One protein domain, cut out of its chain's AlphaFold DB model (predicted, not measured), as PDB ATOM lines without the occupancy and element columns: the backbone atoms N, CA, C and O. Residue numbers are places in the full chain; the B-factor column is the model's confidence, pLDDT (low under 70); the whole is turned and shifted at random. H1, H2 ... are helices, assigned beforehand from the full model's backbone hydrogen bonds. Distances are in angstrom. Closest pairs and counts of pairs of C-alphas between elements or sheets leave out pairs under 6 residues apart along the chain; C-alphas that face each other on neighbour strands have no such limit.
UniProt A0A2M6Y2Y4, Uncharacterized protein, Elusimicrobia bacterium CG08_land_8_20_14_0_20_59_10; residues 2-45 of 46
ATOM      1  N   LEU A   2      33.924  -3.263 -11.588       68.69
ATOM      2  CA  LEU A   2      33.671  -1.990 -10.868       68.69
ATOM      3  C   LEU A   2      32.203  -1.518 -10.910       68.69
ATOM      4  O   LEU A   2      31.716  -0.946  -9.942       68.69
ATOM      5  N   ALA A   3      31.492  -1.777 -12.013       75.94
ATOM      6  CA  ALA A   3      30.062  -1.478 -12.118       75.94
ATOM      7  C   ALA A   3      29.208  -2.334 -11.163       75.94
ATOM      8  O   ALA A   3      28.286  -1.808 -10.558       75.94
ATOM      9  N   ALA A   4      29.569  -3.609 -10.971       82.06
ATOM     10  CA  ALA A   4      28.872  -4.515 -10.060       82.06
ATOM     11  C   ALA A   4      29.069  -4.123  -8.590       82.06
ATOM     12  O   ALA A   4      28.148  -4.264  -7.807       82.06
ATOM     13  N   ILE A   5      30.227  -3.558  -8.223       80.69
ATOM     14  CA  ILE A   5      30.465  -3.015  -6.869       80.69
ATOM     15  C   ILE A   5      29.571  -1.795  -6.603       80.69
ATOM     16  O   ILE A   5      29.075  -1.610  -5.499       80.69
ATOM     17  N   ARG A   6      29.380  -0.935  -7.612       80.31
ATOM     18  CA  ARG A   6      28.661   0.342  -7.471       80.31
ATOM     19  C   ARG A   6      27.143   0.220  -7.584       80.31
ATOM     20  O   ARG A   6      26.440   1.094  -7.087       80.31
ATOM     21  N   ASP A   7      26.648  -0.811  -8.260       84.50
ATOM     22  CA  ASP A   7      25.221  -1.059  -8.436       84.50
ATOM     23  C   ASP A   7      24.784  -2.247  -7.580       84.50
ATOM     24  O   ASP A   7      25.054  -3.398  -7.916       84.50
ATOM     25  N   SER A   8      24.065  -1.956  -6.492       83.38
ATOM     26  CA  SER A   8      23.533  -2.973  -5.582       83.38
ATOM     27  C   SER A   8      22.468  -3.877  -6.201       83.38
ATOM     28  O   SER A   8      22.098  -4.883  -5.608       83.38
ATOM     29  N   LYS A   9      21.958  -3.535  -7.389       86.75
ATOM     30  CA  LYS A   9      21.004  -4.356  -8.145       86.75
ATOM     31  C   LYS A   9      21.668  -5.160  -9.255       86.75
ATOM     32  O   LYS A   9      20.973  -5.868  -9.984       86.75
ATOM     33  N   HIS A  10      22.983  -5.044  -9.419       89.00
ATOM     34  CA  HIS A  10      23.704  -5.836 -10.399       89.00
ATOM     35  C   HIS A  10      23.646  -7.314 -10.008       89.00
ATOM     36  O   HIS A  10      23.878  -7.663  -8.856       89.00
ATOM     37  N   GLU A  11      23.442  -8.206 -10.977       90.88
ATOM     38  CA  GLU A  11      23.311  -9.661 -10.748       90.88
ATOM     39  C   GLU A  11      24.535 -10.311 -10.084       90.88
ATOM     40  O   GLU A  11      24.474 -11.440  -9.616       90.88
ATOM     41  N   GLN A  12      25.654  -9.591 -10.052       90.06
ATOM     42  CA  GLN A  12      26.934 -10.044  -9.510       90.06
ATOM     43  C   GLN A  12      27.384  -9.188  -8.322       90.06
ATOM     44  O   GLN A  12      28.539  -9.281  -7.921       90.06
ATOM     45  N   HIS A  13      26.528  -8.297  -7.810       87.38
ATOM     46  CA  HIS A  13      26.881  -7.416  -6.697       87.38
ATOM     47  C   HIS A  13      27.300  -8.236  -5.476       87.38
ATOM     48  O   HIS A  13      28.411  -8.063  -4.985       87.38
ATOM     49  N   ASP A  14      26.458  -9.187  -5.073       87.25
ATOM     50  CA  ASP A  14      26.664  -9.989  -3.865       87.25
ATOM     51  C   ASP A  14      27.932 -10.852  -3.950       87.25
ATOM     52  O   ASP A  14      28.741 -10.840  -3.028       87.25
ATOM     53  N   GLU A  15      28.174 -11.521  -5.084       90.25
ATOM     54  CA  GLU A  15      29.390 -12.325  -5.313       90.25
ATOM     55  C   GLU A  15      30.661 -11.460  -5.251       90.25
ATOM     56  O   GLU A  15      31.688 -11.847  -4.692       90.25
ATOM     57  N   VAL A  16      30.594 -10.257  -5.822       88.56
ATOM     58  CA  VAL A  16      31.728  -9.336  -5.853       88.56
ATOM     59  C   VAL A  16      31.979  -8.717  -4.474       88.56
ATOM     60  O   VAL A  16      33.139  -8.565  -4.095       88.56
ATOM     61  N   VAL A  17      30.932  -8.386  -3.713       86.62
ATOM     62  CA  VAL A  17      31.046  -7.882  -2.334       86.62
ATOM     63  C   VAL A  17      31.567  -8.968  -1.396       86.62
ATOM     64  O   VAL A  17      32.447  -8.685  -0.592       86.62
ATOM     65  N   GLU A  18      31.111 -10.214  -1.529       90.06
ATOM     66  CA  GLU A  18      31.623 -11.342  -0.739       90.06
ATOM     67  C   GLU A  18      33.124 -11.562  -0.981       90.06
ATOM     68  O   GLU A  18      33.889 -11.777  -0.040       90.06
ATOM     69  N   TRP A  19      33.570 -11.455  -2.235       91.44
ATOM     70  CA  TRP A  19      34.981 -11.616  -2.578       91.44
ATOM     71  C   TRP A  19      35.861 -10.444  -2.111       91.44
ATOM     72  O   TRP A  19      37.000 -10.655  -1.693       91.44
ATOM     73  N   LEU A  20      35.354  -9.209  -2.195       89.25
ATOM     74  CA  LEU A  20      36.086  -7.997  -1.805       89.25
ATOM     75  C   LEU A  20      36.044  -7.718  -0.296       89.25
ATOM     76  O   LEU A  20      36.983  -7.123   0.234       89.25
ATOM     77  N   GLY A  21      34.986  -8.160   0.383       87.12
ATOM     78  CA  GLY A  21      34.648  -7.799   1.757       87.12
ATOM     79  C   GLY A  21      33.817  -6.514   1.849       87.12
ATOM     80  O   GLY A  21      33.955  -5.601   1.033       87.12
ATOM     81  N   GLU A  22      32.970  -6.426   2.881       80.06
ATOM     82  CA  GLU A  22      32.051  -5.293   3.102       80.06
ATOM     83  C   GLU A  22      32.778  -3.954   3.332       80.06
ATOM     84  O   GLU A  22      32.248  -2.895   3.005       80.06
ATOM     85  N   ASP A  23      34.011  -3.995   3.842       86.19
ATOM     86  CA  ASP A  23      34.839  -2.814   4.115       86.19
ATOM     87  C   ASP A  23      35.697  -2.367   2.914       86.19
ATOM     88  O   ASP A  23      36.569  -1.502   3.053       86.19
ATOM     89  N   PHE A  24      35.520  -2.970   1.734       86.44
ATOM     90  CA  PHE A  24      36.322  -2.616   0.570       86.44
ATOM     91  C   PHE A  24      35.965  -1.225   0.034       86.44
ATOM     92  O   PHE A  24      34.904  -1.009  -0.552       86.44
ATOM     93  N   ASP A  25      36.910  -0.294   0.156       84.94
ATOM     94  CA  ASP A  25      36.825   1.038  -0.439       84.94
ATOM     95  C   ASP A  25      37.735   1.142  -1.683       84.94
ATOM     96  O   ASP A  25      38.966   1.192  -1.551       84.94
ATOM     97  N   PRO A  26      37.167   1.211  -2.905       81.94
ATOM     98  CA  PRO A  26      37.946   1.348  -4.132       81.94
ATOM     99  C   PRO A  26      38.703   2.682  -4.244       81.94
ATOM    100  O   PRO A  26      39.617   2.782  -5.065       81.94
ATOM    101  N   GLU A  27      38.351   3.701  -3.455       86.00
ATOM    102  CA  GLU A  27      38.985   5.026  -3.472       86.00
ATOM    103  C   GLU A  27      40.009   5.220  -2.343       86.00
ATOM    104  O   GLU A  27      40.720   6.228  -2.316       86.00
ATOM    105  N   ALA A  28      40.182   4.231  -1.460       89.81
ATOM    106  CA  ALA A  28      41.122   4.309  -0.342       89.81
ATOM    107  C   ALA A  28      42.596   4.467  -0.771       89.81
ATOM    108  O   ALA A  28      43.437   4.920   0.016       89.81
ATOM    109  N   PHE A  29      42.946   4.086  -2.006       90.69
ATOM    110  CA  PHE A  29      44.316   4.171  -2.505       90.69
ATOM    111  C   PHE A  29      44.634   5.524  -3.163       90.69
ATOM    112  O   PHE A  29      44.175   5.833  -4.259       90.69
ATOM    113  N   ASP A  30      45.542   6.280  -2.538       94.62
ATOM    114  CA  ASP A  30      46.103   7.519  -3.087       94.62
ATOM    115  C   ASP A  30      47.542   7.298  -3.587       94.62
ATOM    116  O   ASP A  30      48.489   7.098  -2.811       94.62
ATOM    117  N   LEU A  31      47.714   7.387  -4.909       94.69
ATOM    118  CA  LEU A  31      48.998   7.223  -5.590       94.69
ATOM    119  C   LEU A  31      50.025   8.293  -5.187       94.69
ATOM    120  O   LEU A  31      51.201   7.983  -4.978       94.69
ATOM    121  N   VAL A  32      49.609   9.556  -5.085       95.44
ATOM    122  CA  VAL A  32      50.501  10.689  -4.797       95.44
ATOM    123  C   VAL A  32      51.021  10.582  -3.369       95.44
ATOM    124  O   VAL A  32      52.233  10.677  -3.135       95.44
ATOM    125  N   LYS A  33      50.123  10.324  -2.415       94.62
ATOM    126  CA  LYS A  33      50.464  10.118  -1.004       94.62
ATOM    127  C   LYS A  33      51.400   8.924  -0.837       94.62
ATOM    128  O   LYS A  33      52.426   9.048  -0.164       94.62
ATOM    129  N   THR A  34      51.091   7.803  -1.488       94.56
ATOM    130  CA  THR A  34      51.914   6.588  -1.442       94.56
ATOM    131  C   THR A  34      53.319   6.857  -1.981       94.56
ATOM    132  O   THR A  34      54.306   6.631  -1.276       94.56
ATOM    133  N   ASN A  35      53.437   7.453  -3.170       95.06
ATOM    134  CA  ASN A  35      54.733   7.762  -3.778       95.06
ATOM    135  C   ASN A  35      55.571   8.735  -2.936       95.06
ATOM    136  O   ASN A  35      56.791   8.575  -2.831       95.06
ATOM    137  N   LYS A  36      54.937   9.717  -2.285       94.00
ATOM    138  CA  LYS A  36      55.617  10.637  -1.361       94.00
ATOM    139  C   LYS A  36      56.210   9.897  -0.158       94.00
ATOM    140  O   LYS A  36      57.340  10.184   0.239       94.00
ATOM    141  N   ILE A  37      55.479   8.933   0.409       93.31
ATOM    142  CA  ILE A  37      55.963   8.105   1.524       93.31
ATOM    143  C   ILE A  37      57.153   7.248   1.085       93.31
ATOM    144  O   ILE A  37      58.163   7.224   1.790       93.31
ATOM    145  N   PHE A  38      57.055   6.585  -0.069       91.50
ATOM    146  CA  PHE A  38      58.126   5.732  -0.591       91.50
ATOM    147  C   PHE A  38      59.402   6.515  -0.891       91.50
ATOM    148  O   PHE A  38      60.473   6.113  -0.440       91.50
ATOM    149  N   ARG A  39      59.302   7.668  -1.568       88.25
ATOM    150  CA  ARG A  39      60.464   8.534  -1.825       88.25
ATOM    151  C   ARG A  39      61.154   8.958  -0.533       88.25
ATOM    152  O   ARG A  39      62.362   8.804  -0.431       88.25
ATOM    153  N   ARG A  40      60.388   9.392   0.475       83.25
ATOM    154  CA  ARG A  40      60.935   9.745   1.796       83.25
ATOM    155  C   ARG A  40      61.675   8.572   2.446       83.25
ATOM    156  O   ARG A  40      62.744   8.769   3.002       83.25
ATOM    157  N   LYS A  41      61.129   7.352   2.379       75.31
ATOM    158  CA  LYS A  41      61.790   6.167   2.955       75.31
ATOM    159  C   LYS A  41      63.060   5.757   2.209       75.31
ATOM    160  O   LYS A  41      63.972   5.245   2.845       75.31
ATOM    161  N   LEU A  42      63.125   5.976   0.897       76.00
ATOM    162  CA  LEU A  42      64.324   5.706   0.099       76.00
ATOM    163  C   LEU A  42      65.446   6.709   0.387       76.00
ATOM    164  O   LEU A  42      66.602   6.315   0.406       76.00
ATOM    165  N   THR A  43      65.109   7.970   0.671       69.62
ATOM    166  CA  THR A  43      66.088   9.015   1.028       69.62
ATOM    167  C   THR A  43      66.498   9.007   2.502       69.62
ATOM    168  O   THR A  43      67.454   9.666   2.868       69.62
ATOM    169  N   SER A  44      65.761   8.313   3.377       63.44
ATOM    170  CA  SER A  44      66.117   8.145   4.799       63.44
ATOM    171  C   SER A  44      66.947   6.885   5.068       63.44
ATOM    172  O   SER A  44      67.128   6.508   6.222       63.44
ATOM    173  N   LYS A  45      67.394   6.200   4.013       58.47
ATOM    174  CA  LYS A  45      68.267   5.029   4.081       58.47
ATOM    175  C   LYS A  45      69.695   5.454   3.710       58.47
ATOM    176  O   LYS A  45      70.248   4.943   2.745       58.47
TER     177      LYS A  45
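What this domain is: This is residues 2 to 45 of the 46 residues of an uncharacterized protein of Elusimicrobia bacterium CG08_land_8_20_14_0_20_59_10 (UniProt A0A2M6Y2Y4). The longest helix, H3, sticks out as an arm, with residues 27 to 45 standing free, while the short helices H1 and H2 pack together as a small head at the other end. A stretch with no named element joins head and arm. The printed part has 44 residues, with three named helices in the order H1, H2, H3 and no named strand: all helix. It is an extended rod, radius of gyration of the C-alphas 16.3 A, spanning 49 by 15 by 11 A.

How they stand to each other: Start at H3, residues 31 to 43, which touches no helix. It is apart from H2, residues 13 to 20, and from H1, residues 2 to 6. Look next at Ala 4 and His 13: H1 and H2 touch there, their closest C-alphas 4.9 A apart. In H1, H2 and H3 every O i to N i+4 pair is within hydrogen-bond range.

Where its parts are: Find C-alpha 31 at (48.998, 7.223, -5.590); from there H3 runs 18.4 A to C-alpha 43 at (66.088, 9.015, 1.028). H2 measures 10.4 A, and H1, from C-alpha 2 at (33.671, -1.990, -10.868), 6.5 A.

The domain as a whole: The C-alphas farthest apart, of Lys 9 and Lys 45, are 49.7 A apart. The printed part has no cut, and both links are short. Look for pLDDT under 70 at residue 2 and residues 43 to 45.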